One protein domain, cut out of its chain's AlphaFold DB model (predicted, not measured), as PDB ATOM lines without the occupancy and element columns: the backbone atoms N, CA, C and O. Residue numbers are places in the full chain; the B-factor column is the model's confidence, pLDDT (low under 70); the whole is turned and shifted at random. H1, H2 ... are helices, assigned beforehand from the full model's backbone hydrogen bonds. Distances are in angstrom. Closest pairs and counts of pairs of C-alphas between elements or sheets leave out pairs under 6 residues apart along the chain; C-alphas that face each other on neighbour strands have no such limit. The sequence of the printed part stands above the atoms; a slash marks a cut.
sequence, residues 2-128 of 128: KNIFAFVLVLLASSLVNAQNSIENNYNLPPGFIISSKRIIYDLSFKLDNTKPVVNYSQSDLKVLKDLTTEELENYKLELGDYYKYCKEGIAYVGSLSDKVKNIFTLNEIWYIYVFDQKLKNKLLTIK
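What this domain is: This is residues 2 to 128 of the 128 residues of an uncharacterized protein of Flavobacteria bacterium BAL38 (UniProt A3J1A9). A long free tail, residues 2 to 24, sticks out from a body of short helices and loops. In the body, H7 is in the middle, between H2 and H8, and the end of the longest helix, H5, comes close to it; H3 and H4 are near the beginning of H5, and H6 follows its end. The printed part has 127 residues with eight named helices, H1 to H8 in order along the chain, and no named strand; its class is all helix, though 57 residues, under half, are in named elements. The whole is extended, with a radius of gyration of the C-alphas of 22.9 A and spans of 93 by 37 by 25 A, and the tail makes much of that length.

How they stand to each other: Residues 2 to 24 stand free, and residues 2 to 43 hold no named element. The hub is H7, residues 107 to 116, which touches three helices. It touches H2, residues 59 to 62, closest at the C-alphas of Leu 62 and Tyr 112, 5.8 A apart. H7 and H8, residues 118 to 125, form a helical hairpin: they touch, with the C-alphas of Tyr 114 and Lys 121 closest at 5.6 A, and run opposite ways at a steep tilt of 43 degrees. With its residues 90 to 94 alone, H5, residues 82 to 96, only just touches H7, with 3 pairs of C-alphas within 8 A; the closest are Val 94 and Ile 110, 7.2 A apart, and the two run opposite ways at a steep tilt of 62 degrees. H1, residues 44 to 47, is close to H8 but not clearly touching, with the C-alphas of Ser 45 and Leu 120 closest at 6.7 A. H6, residues 99 to 104, and H7 meet only through their link. H3, residues 70 to 75, and H4, residues 77 to 80, are each close to H5 but not clearly touching, and both are apart from H7. Every O i to N i+4 pair is within hydrogen-bond range in H3, H5, H6 and H7; in H8 it is 3 of 4, and H1, H2 and H4 are too short for such a pair.

Where its parts are: H1 begins at C-alpha 44, (62.900, 99.822, 126.538). H5 is 21.3 A long from first to last C-alpha, beginning at C-alpha 82, (86.866, 98.179, 114.718). H7 is 14.3 A long. H8 is 11.0 A long and ends at C-alpha 125, (65.086, 108.647, 114.394).

The domain as a whole: The C-alphas of Lys 2 and Asn 75, the two farthest apart, are 93.3 A from each other. Without residues 2 to 24 the body has 104 residues and spans 46 by 35 by 23 A. The printed part has no cut, and the link from H1 to H2 is long. The mean pLDDT of the printed part is 85.3, and residues 2 to 25 are under 70.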
ATOM      1  N   LYS A   2      32.145  37.558 132.499       43.34
ATOM      2  CA  LYS A   2      33.289  38.134 131.762       43.34
ATOM      3  C   LYS A   2      33.045  39.434 130.980       43.34
ATOM      4  O   LYS A   2      32.841  39.452 129.776       43.34
ATOM      5  N   ASN A   3      33.175  40.517 131.750       45.38
ATOM      6  CA  ASN A   3      33.701  41.818 131.344       45.38
ATOM      7  C   ASN A   3      35.048  41.670 130.616       45.38
ATOM      8  O   ASN A   3      35.922  40.979 131.141       45.38
ATOM      9  N   ILE A   4      35.246  42.397 129.513       55.84
ATOM     10  CA  ILE A   4      36.558  42.863 129.026       55.84
ATOM     11  C   ILE A   4      36.301  44.269 128.451       55.84
ATOM     12  O   ILE A   4      35.585  44.409 127.469       55.84
ATOM     13  N   PHE A   5      36.489  45.314 129.256       47.25
ATOM     14  CA  PHE A   5      37.691  46.160 129.335       47.25
ATOM     15  C   PHE A   5      37.996  46.957 128.055       47.25
ATOM     16  O   PHE A   5      38.366  46.415 127.020       47.25
ATOM     17  N   ALA A   6      37.825  48.271 128.202       49.69
ATOM     18  CA  ALA A   6      38.151  49.342 127.276       49.69
ATOM     19  C   ALA A   6      39.624  49.351 126.851       49.69
ATOM     20  O   ALA A   6      40.475  48.949 127.636       49.69
ATOM     21  N   PHE A   7      39.923  49.956 125.698       47.44
ATOM     22  CA  PHE A   7      41.045  50.894 125.590       47.44
ATOM     23  C   PHE A   7      40.819  51.854 124.411       47.44
ATOM     24  O   PHE A   7      40.951  51.502 123.241       47.44
ATOM     25  N   VAL A   8      40.430  53.083 124.752       51.31
ATOM     26  CA  VAL A   8      40.543  54.275 123.909       51.31
ATOM     27  C   VAL A   8      42.000  54.729 124.002       51.31
ATOM     28  O   VAL A   8      42.459  55.012 125.104       51.31
ATOM     29  N   LEU A   9      42.728  54.803 122.886       45.53
ATOM     30  CA  LEU A   9      44.023  55.495 122.809       45.53
ATOM     31  C   LEU A   9      44.244  55.969 121.361       45.53
ATOM     32  O   LEU A   9      44.418  55.161 120.458       45.53
ATOM     33  N   VAL A  10      43.904  57.227 121.071       52.53
ATOM     34  CA  VAL A  10      44.843  58.356 120.902       52.53
ATOM     35  C   VAL A  10      45.836  58.141 119.758       52.53
ATOM     36  O   VAL A  10      46.845  57.481 119.944       52.53
ATOM     37  N   LEU A  11      45.597  58.824 118.635       43.94
ATOM     38  CA  LEU A  11      46.637  59.373 117.753       43.94
ATOM     39  C   LEU A  11      46.126  60.697 117.147       43.94
ATOM     40  O   LEU A  11      45.959  60.858 115.945       43.94
ATOM     41  N   LEU A  12      45.837  61.654 118.031       49.31
ATOM     42  CA  LEU A  12      45.685  63.080 117.723       49.31
ATOM     43  C   LEU A  12      46.886  63.798 118.345       49.31
ATOM     44  O   LEU A  12      46.770  64.485 119.352       49.31
ATOM     45  N   ALA A  13      48.080  63.549 117.813       53.81
ATOM     46  CA  ALA A  13      49.279  64.264 118.231       53.81
ATOM     47  C   ALA A  13      50.362  64.127 117.162       53.81
ATOM     48  O   ALA A  13      51.074  63.129 117.140       53.81
ATOM     49  N   SER A  14      50.473  65.113 116.272       48.84
ATOM     50  CA  SER A  14      51.761  65.557 115.697       48.84
ATOM     51  C   SER A  14      51.568  66.644 114.640       48.84
ATOM     52  O   SER A  14      52.004  66.531 113.504       48.84
ATOM     53  N   SER A  15      50.962  67.762 115.028       45.75
ATOM     54  CA  SER A  15      51.289  69.034 114.378       45.75
ATOM     55  C   SER A  15      51.062  70.201 115.332       45.75
ATOM     56  O   SER A  15      50.466  71.213 114.977       45.75
ATOM     57  N   LEU A  16      51.577  70.079 116.559       45.69
ATOM     58  CA  LEU A  16      52.109  71.265 117.220       45.69
ATOM     59  C   LEU A  16      53.386  71.603 116.456       45.69
ATOM     60  O   LEU A  16      54.472  71.129 116.783       45.69
ATOM     61  N   VAL A  17      53.222  72.353 115.364       43.25
ATOM     62  CA  VAL A  17      54.314  73.115 114.773       43.25
ATOM     63  C   VAL A  17      54.770  74.034 115.889       43.25
ATOM     64  O   VAL A  17      54.127  75.034 116.203       43.25
ATOM     65  N   ASN A  18      55.840  73.621 116.557       42.16
ATOM     66  CA  ASN A  18      56.582  74.466 117.455       42.16
ATOM     67  C   ASN A  18      57.150  75.569 116.560       42.16
ATOM     68  O   ASN A  18      58.215  75.417 115.966       42.16
ATOM     69  N   ALA A  19      56.396  76.653 116.396       39.31
ATOM     70  CA  ALA A  19      56.930  77.912 115.925       39.31
ATOM     71  C   ALA A  19      57.882  78.405 117.019       39.31
ATOM     72  O   ALA A  19      57.568  79.303 117.799       39.31
ATOM     73  N   GLN A  20      59.062  77.789 117.100       36.50
ATOM     74  CA  GLN A  20      60.243  78.491 117.553       36.50
ATOM     75  C   GLN A  20      60.440  79.606 116.534       36.50
ATOM     76  O   GLN A  20      61.145  79.456 115.542       36.50
ATOM     77  N   ASN A  21      59.762  80.730 116.775       34.16
ATOM     78  CA  ASN A  21      60.234  82.028 116.347       34.16
ATOM     79  C   ASN A  21      61.616  82.169 116.984       34.16
ATOM     80  O   ASN A  21      61.757  82.703 118.084       34.16
ATOM     81  N   SER A  22      62.647  81.646 116.325       37.59
ATOM     82  CA  SER A  22      63.963  82.232 116.450       37.59
ATOM     83  C   SER A  22      63.770  83.652 115.944       37.59
ATOM     84  O   SER A  22      63.772  83.898 114.740       37.59
ATOM     85  N   ILE A  23      63.483  84.580 116.859       47.41
ATOM     86  CA  ILE A  23      63.727  85.986 116.592       47.41
ATOM     87  C   ILE A  23      65.219  85.995 116.304       47.41
ATOM     88  O   ILE A  23      66.037  85.824 117.211       47.41
ATOM     89  N   GLU A  24      65.559  86.017 115.021       51.50
ATOM     90  CA  GLU A  24      66.914  86.219 114.562       51.50
ATOM     91  C   GLU A  24      67.243  87.632 115.027       51.50
ATOM     92  O   GLU A  24      66.848  88.638 114.436       51.50
ATOM     93  N   ASN A  25      67.776  87.695 116.240       66.00
ATOM     94  CA  ASN A  25      67.999  88.935 116.933       66.00
ATOM     95  C   ASN A  25      69.137  89.634 116.195       66.00
ATOM     96  O   ASN A  25      70.308  89.333 116.420       66.00
ATOM     97  N   ASN A  26      68.778  90.526 115.273       85.25
ATOM     98  CA  ASN A  26      69.717  91.321 114.494       85.25
ATOM     99  C   ASN A  26      70.321  92.410 115.389       85.25
ATOM    100  O   ASN A  26      69.985  93.586 115.283       85.25
ATOM    101  N   TYR A  27      71.129  91.995 116.359       93.19
ATOM    102  CA  TYR A  27      71.803  92.893 117.276       93.19
ATOM    103  C   TYR A  27      72.989  93.564 116.593       93.19
ATOM    104  O   TYR A  27      73.746  92.939 115.855       93.19
ATOM    105  N   ASN A  28      73.196  94.831 116.918       95.31
ATOM    106  CA  ASN A  28      74.372  95.582 116.521       95.31
ATOM    107  C   ASN A  28      75.400  95.512 117.652       95.31
ATOM    108  O   ASN A  28      75.534  96.442 118.442       95.31
ATOM    109  N   LEU A  29      76.043  94.359 117.813       94.56
ATOM    110  CA  LEU A  29      76.955  94.135 118.933       94.56
ATOM    111  C   LEU A  29      78.279  94.882 118.733       94.56
ATOM    112  O   LEU A  29      78.829  94.849 117.632       94.56
ATOM    113  N   PRO A  30      78.838  95.495 119.794       94.62
ATOM    114  CA  PRO A  30      80.199  95.999 119.740       94.62
ATOM    115  C   PRO A  30      81.179  94.870 119.378       94.62
ATOM    116  O   PRO A  30      81.003  93.739 119.848       94.62
ATOM    117  N   PRO A  31      82.243  95.148 118.607       93.81
ATOM    118  CA  PRO A  31      83.265  94.153 118.302       93.81
ATOM    119  C   PRO A  31      83.835  93.502 119.571       93.81
ATOM    120  O   PRO A  31      84.225  94.187 120.520       93.81
ATOM    121  N   GLY A  32      83.861  92.167 119.593       89.75
ATOM    122  CA  GLY A  32      84.319  91.370 120.737       89.75
ATOM    123  C   GLY A  32      83.301  91.208 121.875       89.75
ATOM    124  O   GLY A  32      83.621  90.581 122.884       89.75
ATOM    125  N   PHE A  33      82.082  91.737 121.742       91.25
ATOM    126  CA  PHE A  33      81.030  91.551 122.738       91.25
ATOM    127  C   PHE A  33      80.407  90.153 122.638       91.25
ATOM    128  O   PHE A  33      79.921  89.748 121.584       91.25
ATOM    129  N   ILE A  34      80.368  89.429 123.760       88.31
ATOM    130  CA  ILE A  34      79.765  88.095 123.851       88.31
ATOM    131  C   ILE A  34      78.511  88.175 124.722       88.31
ATOM    132  O   ILE A  34      78.573  88.531 125.901       88.31
ATOM    133  N   ILE A  35      77.360  87.814 124.153       87.69
ATOM    134  CA  ILE A  35      76.111  87.708 124.910       87.69
ATOM    135  C   ILE A  35      76.124  86.403 125.705       87.69
ATOM    136  O   ILE A  35      76.140  85.311 125.140       87.69
ATOM    137  N   SER A  36      76.062  86.517 127.030       86.06
ATOM    138  CA  SER A  36      75.790  85.368 127.896       86.06
ATOM    139  C   SER A  36      74.376  84.843 127.654       86.06
ATOM    140  O   SER A  36      73.431  85.626 127.591       86.06
ATOM    141  N   SER A  37      74.206  83.519 127.632       81.44
ATOM    142  CA  SER A  37      72.889  82.868 127.544       81.44
ATOM    143  C   SER A  37      71.941  83.237 128.691       81.44
ATOM    144  O   SER A  37      70.734  83.057 128.572       81.44
ATOM    145  N   LYS A  38      72.474  83.771 129.800       85.88
ATOM    146  CA  LYS A  38      71.702  84.244 130.958       85.88
ATOM    147  C   LYS A  38      71.361  85.737 130.904       85.88
ATOM    148  O   LYS A  38      70.723  86.236 131.826       85.88
ATOM    149  N   ARG A  39      71.827  86.476 129.891       86.75
ATOM    150  CA  ARG A  39      71.577  87.919 129.796       86.75
ATOM    151  C   ARG A  39      70.095  88.158 129.512       86.75
ATOM    152  O   ARG A  39      69.558  87.662 128.528       86.75
ATOM    153  N   ILE A  40      69.470  88.973 130.352       90.81
ATOM    154  CA  ILE A  40      68.124  89.486 130.116       90.81
ATOM    155  C   ILE A  40      68.238  90.678 129.164       90.81
ATOM    156  O   ILE A  40      69.049  91.582 129.385       90.81
ATOM    157  N   ILE A  41      67.446  90.656 128.091       92.50
ATOM    158  CA  ILE A  41      67.314  91.781 127.166       92.50
ATOM    159  C   ILE A  41      66.039  92.547 127.512       92.50
ATOM    160  O   ILE A  41      64.949  91.978 127.490       92.50
ATOM    161  N   TYR A  42      66.182  93.820 127.872       94.69
ATOM    162  CA  TYR A  42      65.073  94.666 128.302       94.69
ATOM    163  C   TYR A  42      64.440  95.370 127.102       94.69
ATOM    164  O   TYR A  42      65.124  96.051 126.338       94.69
ATOM    165  N   ASP A  43      63.121  95.250 126.954       94.25
ATOM    166  CA  ASP A  43      62.365  96.044 125.985       94.25
ATOM    167  C   ASP A  43      62.193  97.458 126.543       94.25
ATOM    168  O   ASP A  43      61.340  97.668 127.392       94.25
ATOM    169  N   LEU A  44      62.984  98.428 126.079       96.62
ATOM    170  CA  LEU A  44      62.900  99.822 126.538       96.62
ATOM    171  C   LEU A  44      61.791 100.631 125.847       96.62
ATOM    172  O   LEU A  44      61.567 101.795 126.183       96.62
ATOM    173  N   SER A  45      61.052 100.038 124.905       96.00
ATOM    174  CA  SER A  45      59.978 100.750 124.208       96.00
ATOM    175  C   SER A  45      58.763 101.051 125.090       96.00
ATOM    176  O   SER A  45      57.950 101.883 124.688       96.00
ATOM    177  N   PHE A  46      58.660 100.476 126.300       95.25
ATOM    178  CA  PHE A  46      57.611 100.837 127.269       95.25
ATOM    179  C   PHE A  46      57.625 102.327 127.632       95.25
ATOM    180  O   PHE A  46      56.587 102.883 127.968       95.25
ATOM    181  N   LYS A  47      58.770 103.013 127.496       95.94
ATOM    182  CA  LYS A  47      58.849 104.470 127.685       95.94
ATOM    183  C   LYS A  47      58.126 105.281 126.603       95.94
ATOM    184  O   LYS A  47      57.874 106.466 126.797       95.94
ATOM    185  N   LEU A  48      57.828 104.671 125.454       95.38
ATOM    186  CA  LEU A  48      57.077 105.289 124.353       95.38
ATOM    187  C   LEU A  48      55.644 104.767 124.239       95.38
ATOM    188  O   LEU A  48      54.850 105.347 123.500       95.38
ATOM    189  N   ASP A  49      55.344 103.647 124.887       92.81
ATOM    190  CA  ASP A  49      54.076 102.945 124.774       92.81
ATOM    191  C   ASP A  49      53.613 102.496 126.157       92.81
ATOM    192  O   ASP A  49      54.041 101.467 126.678       92.81
ATOM    193  N   ASN A  50      52.692 103.272 126.724       87.94
ATOM    194  CA  ASN A  50      52.144 103.045 128.059       87.94
ATOM    195  C   ASN A  50      51.288 101.769 128.156       87.94
ATOM    196  O   ASN A  50      50.858 101.416 129.250       87.94
ATOM    197  N   THR A  51      51.002 101.091 127.037       93.31
ATOM    198  CA  THR A  51      50.312  99.792 127.051       93.31
ATOM    199  C   THR A  51      51.259  98.635 127.370       93.31
ATOM    200  O   THR A  51      50.807  97.546 127.727       93.31
ATOM    201  N   LYS A  52      52.575  98.860 127.272       92.00
ATOM    202  CA  LYS A  52      53.588  97.860 127.603       92.00
ATOM    203  C   LYS A  52      53.863  97.820 129.107       92.00
ATOM    204  O   LYS A  52      53.825  98.857 129.770       92.00
ATOM    205  N   PRO A  53      54.186  96.636 129.657       91.88
ATOM    206  CA  PRO A  53      54.560  96.524 131.058       91.88
ATOM    207  C   PRO A  53      55.839  97.317 131.332       91.88
ATOM    208  O   PRO A  53      56.803  97.252 130.566       91.88
ATOM    209  N   VAL A  54      55.852  98.043 132.449       92.25
ATOM    210  CA  VAL A  54      57.050  98.734 132.929       92.25
ATOM    211  C   VAL A  54      58.117  97.701 133.270       92.25
ATOM    212  O   VAL A  54      57.854  96.724 133.974       92.25
ATOM    213  N   VAL A  55      59.331  97.934 132.779       92.62
ATOM    214  CA  VAL A  55      60.477  97.056 133.003       92.62
ATOM    215  C   VAL A  55      61.406  97.696 134.025       92.62
ATOM    216  O   VAL A  55      61.846  98.830 133.847       92.62
ATOM    217  N   ASN A  56      61.731  96.954 135.083       93.69
ATOM    218  CA  ASN A  56      62.681  97.389 136.102       93.69
ATOM    219  C   ASN A  56      64.089  96.893 135.754       93.69
ATOM    220  O   ASN A  56      64.295  95.695 135.558       93.69
ATOM    221  N   TYR A  57      65.053  97.810 135.711       94.25
ATOM    222  CA  TYR A  57      66.471  97.531 135.489       94.25
ATOM    223  C   TYR A  57      67.335  98.537 136.254       94.25
ATOM    224  O   TYR A  57      66.905  99.648 136.570       94.25
ATOM    225  N   SER A  58      68.574  98.153 136.532       93.88
ATOM    226  CA  SER A  58      69.619  99.043 137.031       93.88
ATOM    227  C   SER A  58      70.444  99.613 135.873       93.88
ATOM    228  O   SER A  58      70.499  99.047 134.782       93.88
ATOM    229  N   GLN A  59      71.143 100.730 136.096       90.00
ATOM    230  CA  GLN A  59      72.027 101.300 135.068       90.00
ATOM    231  C   GLN A  59      73.181 100.356 134.695       90.00
ATOM    232  O   GLN A  59      73.616 100.346 133.546       90.00
ATOM    233  N   SER A  60      73.641  99.521 135.631       91.00
ATOM    234  CA  SER A  60      74.642  98.483 135.357       91.00
ATOM    235  C   SER A  60      74.146  97.424 134.377       91.00
ATOM    236  O   SER A  60      74.944  96.927 133.583       91.00
ATOM    237  N   ASP A  61      72.847  97.116 134.372       91.81
ATOM    238  CA  ASP A  61      72.278  96.125 133.452       91.81
ATOM    239  C   ASP A  61      72.304  96.613 131.994       91.81
ATOM    240  O   ASP A  61      72.354  95.816 131.050       91.81
ATOM    241  N   LEU A  62      72.324  97.937 131.803       94.25
ATOM    242  CA  LEU A  62      72.371  98.579 130.490       94.25
ATOM    243  C   LEU A  62      73.789  98.774 129.949       94.25
ATOM    244  O   LEU A  62      73.970  99.260 128.831       94.25
ATOM    245  N   LYS A  63      74.811  98.394 130.716       91.44
ATOM    246  CA  LYS A  63      76.199  98.573 130.314       91.44
ATOM    247  C   LYS A  63      76.561  97.613 129.180       91.44
ATOM    248  O   LYS A  63      76.566  96.387 129.336       91.44
ATOM    249  N   VAL A  64      76.853  98.199 128.023       91.31
ATOM    250  CA  VAL A  64      77.188  97.485 126.777       91.31
ATOM    251  C   VAL A  64      78.514  97.925 126.166       91.31
ATOM    252  O   VAL A  64      79.065  97.209 125.336       91.31
ATOM    253  N   LEU A  65      79.043  99.072 126.591       92.38
ATOM    254  CA  LEU A  65      80.332  99.596 126.156       92.38
ATOM    255  C   LEU A  65      81.391  99.418 127.246       92.38
ATOM    256  O   LEU A  65      81.077  99.291 128.432       92.38
ATOM    257  N   LYS A  66      82.655  99.435 126.824       90.38
ATOM    258  CA  LYS A  66      83.810  99.631 127.708       90.38
ATOM    259  C   LYS A  66      83.722 101.010 128.372       90.38
ATOM    260  O   LYS A  66      83.251 101.957 127.743       90.38
ATOM    261  N   ASP A  67      84.215 101.117 129.604       89.25
ATOM    262  CA  ASP A  67      84.361 102.404 130.290       89.25
ATOM    263  C   ASP A  67      85.534 103.162 129.677       89.25
ATOM    264  O   ASP A  67      86.679 102.969 130.073       89.25
ATOM    265  N   LEU A  68      85.241 103.968 128.662       89.19
ATOM    266  CA  LEU A  68      86.201 104.853 128.020       89.19
ATOM    267  C   LEU A  68      85.576 106.238 127.920       89.19
ATOM    268  O   LEU A  68      84.439 106.395 127.467       89.19
ATOM    269  N   THR A  69      86.329 107.246 128.328       89.56
ATOM    270  CA  THR A  69      86.016 108.642 128.043       89.56
ATOM    271  C   THR A  69      86.170 108.926 126.547       89.56
ATOM    272  O   THR A  69      86.833 108.193 125.811       89.56
ATOM    273  N   THR A  70      85.577 110.023 126.074       87.31
ATOM    274  CA  THR A  70      85.760 110.474 124.684       87.31
ATOM    275  C   THR A  70      87.231 110.737 124.362       87.31
ATOM    276  O   THR A  70      87.675 110.448 123.257       87.31
ATOM    277  N   GLU A  71      87.988 111.261 125.327       91.81
ATOM    278  CA  GLU A  71      89.422 111.505 125.176       91.81
ATOM    279  C   GLU A  71      90.193 110.189 125.016       91.81
ATOM    280  O   GLU A  71      90.952 110.031 124.063       91.81
ATOM    281  N   GLU A  72      89.936 109.204 125.880       93.44
ATOM    282  CA  GLU A  72      90.541 107.872 125.768       93.44
ATOM    283  C   GLU A  72      90.164 107.178 124.456       93.44
ATOM    284  O   GLU A  72      91.007 106.529 123.838       93.44
ATOM    285  N   LEU A  73      88.923 107.339 123.989       93.75
ATOM    286  CA  LEU A  73      88.481 106.778 122.715       93.75
ATOM    287  C   LEU A  73      89.325 107.304 121.542       93.75
ATOM    288  O   LEU A  73      89.700 106.529 120.665       93.75
ATOM    289  N   GLU A  74      89.627 108.604 121.519       94.81
ATOM    290  CA  GLU A  74      90.444 109.215 120.464       94.81
ATOM    291  C   GLU A  74      91.939 108.894 120.626       94.81
ATOM    292  O   GLU A  74      92.617 108.627 119.629       94.81
ATOM    293  N   ASN A  75      92.438 108.853 121.866       95.81
ATOM    294  CA  ASN A  75      93.831 108.522 122.170       95.81
ATOM    295  C   ASN A  75      94.186 107.081 121.780       95.81
ATOM    296  O   ASN A  75      95.275 106.853 121.261       95.81
ATOM    297  N   TYR A  76      93.261 106.133 121.962       94.06
ATOM    298  CA  TYR A  76      93.481 104.707 121.686       94.06
ATOM    299  C   TYR A  76      92.868 104.226 120.360       94.06
ATOM    300  O   TYR A  76      92.552 103.047 120.190       94.06
ATOM    301  N   LYS A  77      92.628 105.129 119.401       94.00
ATOM    302  CA  LYS A  77      91.914 104.791 118.156       94.00
ATOM    303  C   LYS A  77      92.575 103.668 117.343       94.00
ATOM    304  O   LYS A  77      91.870 102.913 116.678       94.00
ATOM    305  N   LEU A  78      93.909 103.562 117.376       93.81
ATOM    306  CA  LEU A  78      94.653 102.544 116.626       93.81
ATOM    307  C   LEU A  78      94.543 101.176 117.306       93.81
ATOM    308  O   LEU A  78      94.333 100.172 116.632       93.81
ATOM    309  N   GLU A  79      94.624 101.143 118.636       94.75
ATOM    310  CA  GLU A  79      94.521  99.937 119.456       94.75
ATOM    311  C   GLU A  79      93.094  99.384 119.489       94.75
ATOM    312  O   GLU A  79      92.884  98.172 119.548       94.75
ATOM    313  N   LEU A  80      92.096 100.269 119.455       93.19
ATOM    314  CA  LEU A  80      90.686  99.897 119.494       93.19
ATOM    315  C   LEU A  80      90.165  99.371 118.149       93.19
ATOM    316  O   LEU A  80      89.188  98.620 118.144       93.19
ATOM    317  N   GLY A  81      90.782  99.744 117.022       94.56
ATOM    318  CA  GLY A  81      90.438  99.236 115.691       94.56
ATOM    319  C   GLY A  81      88.943  99.347 115.368       94.56
ATOM    320  O   GLY A  81      88.349 100.424 115.451       94.56
ATOM    321  N   ASP A  82      88.300  98.223 115.043       95.94
ATOM    322  CA  ASP A  82      86.866  98.179 114.718       95.94
ATOM    323  C   ASP A  82      85.972  98.680 115.859       95.94
ATOM    324  O   ASP A  82      84.906  99.249 115.611       95.94
ATOM    325  N   TYR A  83      86.403  98.522 117.116       96.06
ATOM    326  CA  TYR A  83      85.656  99.038 118.261       96.06
ATOM    327  C   TYR A  83      85.591 100.572 118.238       96.06
ATOM    328  O   TYR A  83      84.543 101.145 118.533       96.06
ATOM    329  N   TYR A  84      86.670 101.252 117.825       96.44
ATOM    330  CA  TYR A  84      86.660 102.707 117.655       96.44
ATOM    331  C   TYR A  84      85.631 103.125 116.601       96.44
ATOM    332  O   TYR A  84      84.783 103.978 116.870       96.44
ATOM    333  N   LYS A  85      85.643 102.474 115.429       96.56
ATOM    334  CA  LYS A  85      84.681 102.748 114.351       96.56
ATOM    335  C   LYS A  85      83.239 102.562 114.829       96.56
ATOM    336  O   LYS A  85      82.412 103.454 114.638       96.56
ATOM    337  N   TYR A  86      82.970 101.458 115.521       97.25
ATOM    338  CA  TYR A  86      81.669 101.167 116.113       97.25
ATOM    339  C   TYR A  86      81.202 102.284 117.065       97.25
ATOM    340  O   TYR A  86      80.060 102.749 116.987       97.25
ATOM    341  N   CYS A  87      82.090 102.769 117.938       96.56
ATOM    342  CA  CYS A  87      81.779 103.877 118.836       96.56
ATOM    343  C   CYS A  87      81.499 105.182 118.080       96.56
ATOM    344  O   CYS A  87      80.552 105.883 118.436       96.56
ATOM    345  N   LYS A  88      82.255 105.509 117.022       96.19
ATOM    346  CA  LYS A  88      82.006 106.714 116.208       96.19
ATOM    347  C   LYS A  88      80.645 106.674 115.517       96.19
ATOM    348  O   LYS A  88      79.943 107.685 115.519       96.19
ATOM    349  N   GLU A  89      80.246 105.522 114.986       97.50
ATOM    350  CA  GLU A  89      78.922 105.332 114.379       97.50
ATOM    351  C   GLU A  89      77.799 105.515 115.407       97.50
ATOM    352  O   GLU A  89      76.833 106.239 115.156       97.50
ATOM    353  N   GLY A  90      77.947 104.932 116.598       97.25
ATOM    354  CA  GLY A  90      76.961 105.100 117.662       97.25
ATOM    355  C   GLY A  90      76.900 106.531 118.214       97.25
ATOM    356  O   GLY A  90      75.806 107.041 118.443       97.25
ATOM    357  N   ILE A  91      78.034 107.233 118.337       96.44
ATOM    358  CA  ILE A  91      78.064 108.663 118.696       96.44
ATOM    359  C   ILE A  91      77.317 109.499 117.650       96.44
ATOM    360  O   ILE A  91      76.510 110.356 118.013       96.44
ATOM    361  N   ALA A  92      77.539 109.237 116.359       97.88
ATOM    362  CA  ALA A  92      76.827 109.926 115.285       97.88
ATOM    363  C   ALA A  92      75.313 109.660 115.346       97.88
ATOM    364  O   ALA A  92      74.515 110.591 115.229       97.88
ATOM    365  N   TYR A  93      74.913 108.411 115.612       98.12
ATOM    366  CA  TYR A  93      73.515 108.052 115.838       98.12
ATOM    367  C   TYR A  93      72.909 108.834 117.012       98.12
ATOM    368  O   TYR A  93      71.889 109.495 116.824       98.12
ATOM    369  N   VAL A  94      73.549 108.841 118.188       97.38
ATOM    370  CA  VAL A  94      73.086 109.614 119.357       97.38
ATOM    371  C   VAL A  94      72.951 111.101 119.009       97.38
ATOM    372  O   VAL A  94      71.957 111.736 119.366       97.38
ATOM    373  N   GLY A  95      73.921 111.651 118.275       97.44
ATOM    374  CA  GLY A  95      73.903 113.033 117.798       97.44
ATOM    375  C   GLY A  95      72.692 113.350 116.917       97.44
ATOM    376  O   GLY A  95      72.097 114.414 117.074       97.44
ATOM    377  N   SER A  96      72.285 112.406 116.063       97.69
ATOM    378  CA  SER A  96      71.161 112.552 115.127       97.69
ATOM    379  C   SER A  96      69.765 112.500 115.768       97.69
ATOM    380  O   SER A  96      68.780 112.871 115.127       97.69
ATOM    381  N   LEU A  97      69.661 112.045 117.022       98.38
ATOM    382  CA  LEU A  97      68.391 111.978 117.744       98.38
ATOM    383  C   LEU A  97      67.894 113.375 118.144       98.38
ATOM    384  O   LEU A  97      68.685 114.254 118.495       98.38
ATOM    385  N   SER A  98      66.572 113.559 118.141       98.06
ATOM    386  CA  SER A  98      65.935 114.799 118.597       98.06
ATOM    387  C   SER A  98      66.067 114.988 120.108       98.06
ATOM    388  O   SER A  98      66.204 114.024 120.869       98.06
ATOM    389  N   ASP A  99      65.949 116.236 120.558       97.75
ATOM    390  CA  ASP A  99      65.958 116.566 121.988       97.75
ATOM    391  C   ASP A  99      64.810 115.878 122.730       97.75
ATOM    392  O   ASP A  99      64.974 115.424 123.860       97.75
ATOM    393  N   LYS A 100      63.666 115.684 122.062       97.62
ATOM    394  CA  LYS A 100      62.540 114.924 122.605       97.62
ATOM    395  C   LYS A 100      62.932 113.495 122.979       97.62
ATOM    396  O   LYS A 100      62.571 113.033 124.055       97.62
ATOM    397  N   VAL A 101      63.683 112.803 122.124       98.00
ATOM    398  CA  VAL A 101      64.182 111.452 122.428       98.00
ATOM    399  C   VAL A 101      65.194 111.491 123.569       98.00
ATOM    400  O   VAL A 101      65.091 110.683 124.492       98.00
ATOM    401  N   LYS A 102      66.127 112.449 123.540       97.50
ATOM    402  CA  LYS A 102      67.161 112.627 124.574       97.50
ATOM    403  C   LYS A 102      66.579 112.996 125.948       97.50
ATOM    404  O   LYS A 102      67.212 112.731 126.961       97.50
ATOM    405  N   ASN A 103      65.363 113.544 125.989       97.25
ATOM    406  CA  ASN A 103      64.624 113.817 127.223       97.25
ATOM    407  C   ASN A 103      63.852 112.597 127.762       97.25
ATOM    408  O   ASN A 103      63.516 112.567 128.942       97.25
ATOM    409  N   ILE A 104      63.549 111.601 126.921       97.31
ATOM    410  CA  ILE A 104      62.841 110.368 127.323       97.31
ATOM    411  C   ILE A 104      63.833 109.292 127.780       97.31
ATOM    412  O   ILE A 104      63.578 108.569 128.749       97.31
ATOM    413  N   PHE A 105      64.953 109.174 127.066       97.56
ATOM    414  CA  PHE A 105      65.942 108.123 127.269       97.56
ATOM    415  C   PHE A 105      67.268 108.682 127.769       97.56
ATOM    416  O   PHE A 105      67.778 109.670 127.246       97.56
ATOM    417  N   THR A 106      67.871 107.996 128.737       96.50
ATOM    418  CA  THR A 106      69.245 108.288 129.152       96.50
ATOM    419  C   THR A 106      70.237 107.845 128.077       96.50
ATOM    420  O   THR A 106      69.934 107.007 127.226       96.50
ATOM    421  N   LEU A 107      71.470 108.352 128.134       95.38
ATOM    422  CA  LEU A 107      72.513 107.950 127.188       95.38
ATOM    423  C   LEU A 107      72.773 106.432 127.207       95.38
ATOM    424  O   LEU A 107      72.910 105.823 126.147       95.38
ATOM    425  N   ASN A 108      72.786 105.808 128.390       96.19
ATOM    426  CA  ASN A 108      72.956 104.358 128.529       96.19
ATOM    427  C   ASN A 108      71.806 103.585 127.877       96.19
ATOM    428  O   ASN A 108      72.038 102.577 127.220       96.19
ATOM    429  N   GLU A 109      70.573 104.069 128.021       97.81
ATOM    430  CA  GLU A 109      69.400 103.469 127.383       97.81
ATOM    431  C   GLU A 109      69.466 103.601 125.863       97.81
ATOM    432  O   GLU A 109      69.201 102.634 125.155       97.81
ATOM    433  N   ILE A 110      69.887 104.756 125.345       97.88
ATOM    434  CA  ILE A 110      70.059 104.956 123.902       97.88
ATOM    435  C   ILE A 110      71.120 103.998 123.347       97.88
ATOM    436  O   ILE A 110      70.888 103.372 122.311       97.88
ATOM    437  N   TRP A 111      72.254 103.837 124.034       97.56
ATOM    438  CA  TRP A 111      73.275 102.857 123.653       97.56
ATOM    439  C   TRP A 111      72.766 101.423 123.729       97.56
ATOM    440  O   TRP A 111      73.023 100.630 122.827       97.56
ATOM    441  N   TYR A 112      72.008 101.094 124.770       97.31
ATOM    442  CA  TYR A 112      71.402  99.778 124.917       97.31
ATOM    443  C   TYR A 112      70.449  99.458 123.757       97.31
ATOM    444  O   TYR A 112      70.534  98.383 123.167       97.31
ATOM    445  N   ILE A 113      69.596 100.415 123.375       97.62
ATOM    446  CA  ILE A 113      68.699 100.314 122.214       97.62
ATOM    447  C   ILE A 113      69.509 100.166 120.927       97.62
ATOM    448  O   ILE A 113      69.217  99.296 120.110       97.62
ATOM    449  N   TYR A 114      70.549 100.986 120.756       97.69
ATOM    450  CA  TYR A 114      71.429 100.933 119.592       97.69
ATOM    451  C   TYR A 114      72.061  99.550 119.404       97.69
ATOM    452  O   TYR A 114      72.218  99.125 118.261       97.69
ATOM    453  N   VAL A 115      72.374  98.848 120.498       96.81
ATOM    454  CA  VAL A 115      72.911  97.482 120.481       96.81
ATOM    455  C   VAL A 115      71.812  96.445 120.233       96.81
ATOM    456  O   VAL A 115      71.929  95.636 119.314       96.81
ATOM    457  N   PHE A 116      70.744  96.445 121.036       96.06
ATOM    458  CA  PHE A 116      69.840  95.293 121.128       96.06
ATOM    459  C   PHE A 116      68.495  95.441 120.411       96.06
ATOM    460  O   PHE A 116      67.861  94.428 120.137       96.06
ATOM    461  N   ASP A 117      68.045  96.645 120.060       95.62
ATOM    462  CA  ASP A 117      66.718  96.840 119.462       95.62
ATOM    463  C   ASP A 117      66.780  97.749 118.232       95.62
ATOM    464  O   ASP A 117      66.533  98.956 118.287       95.62
ATOM    465  N   GLN A 118      67.089  97.152 117.075       95.12
ATOM    466  CA  GLN A 118      67.203  97.898 115.816       95.12
ATOM    467  C   GLN A 118      65.862  98.480 115.352       95.12
ATOM    468  O   GLN A 118      65.833  99.513 114.679       95.12
ATOM    469  N   LYS A 119      64.738  97.858 115.728       95.56
ATOM    470  CA  LYS A 119      63.407  98.373 115.392       95.56
ATOM    471  C   LYS A 119      63.131  99.654 116.171       95.56
ATOM    472  O   LYS A 119      62.711 100.649 115.576       95.56
ATOM    473  N   LEU A 120      63.392  99.648 117.478       96.75
ATOM    474  CA  LEU A 120      63.257 100.835 118.310       96.75
ATOM    475  C   LEU A 120      64.280 101.900 117.916       96.75
ATOM    476  O   LEU A 120      63.875 103.039 117.721       96.75
ATOM    477  N   LYS A 121      65.549 101.539 117.683       97.44
ATOM    478  CA  LYS A 121      66.593 102.442 117.163       97.44
ATOM    479  C   LYS A 121      66.101 103.243 115.955       97.44
ATOM    480  O   LYS A 121      66.170 104.469 115.946       97.44
ATOM    481  N   ASN A 122      65.535 102.562 114.959       97.50
ATOM    482  CA  ASN A 122      65.017 103.222 113.762       97.50
ATOM    483  C   ASN A 122      63.786 104.088 114.062       97.50
ATOM    484  O   ASN A 122      63.664 105.187 113.527       97.50
ATOM    485  N   LYS A 123      62.902 103.640 114.962       97.75
ATOM    486  CA  LYS A 123      61.754 104.435 115.426       97.75
ATOM    487  C   LYS A 123      62.191 105.719 116.138       97.75
ATOM    488  O   LYS A 123      61.538 106.745 115.981       97.75
ATOM    489  N   LEU A 124      63.288 105.704 116.898       98.25
ATOM    490  CA  LEU A 124      63.774 106.900 117.591       98.25
ATOM    491  C   LEU A 124      64.178 108.014 116.610       98.25
ATOM    492  O   LEU A 124      63.926 109.184 116.886       98.25
ATOM    493  N   LEU A 125      64.708 107.670 115.431       97.62
ATOM    494  CA  LEU A 125      65.086 108.647 114.394       97.62
ATOM    495  C   LEU A 125      63.886 109.411 113.805       97.62
ATOM    496  O   LEU A 125      64.043 110.524 113.288       97.62
ATOM    497  N   THR A 126      62.682 108.836 113.886       97.69
ATOM    498  CA  THR A 126      61.461 109.440 113.335       97.69
ATOM    499  C   THR A 126      60.759 110.377 114.317       97.69
ATOM    500  O   THR A 126      59.842 111.091 113.922       97.69
ATOM    501  N   ILE A 127      61.155 110.386 115.593       96.12
ATOM    502  CA  ILE A 127      60.549 111.232 116.624       96.12
ATOM    503  C   ILE A 127      61.177 112.627 116.546       96.12
ATOM    504  O   ILE A 127      62.389 112.773 116.713       96.12
ATOM    505  N   LYS A 128      60.354 113.650 116.299       90.88
ATOM    506  CA  LYS A 128      60.748 115.064 116.264       90.88
ATOM    507  C   LYS A 128      60.205 115.810 117.478       90.88
ATOM    508  O   LYS A 128      59.090 115.461 117.943       90.88
TER     509      LYS A 128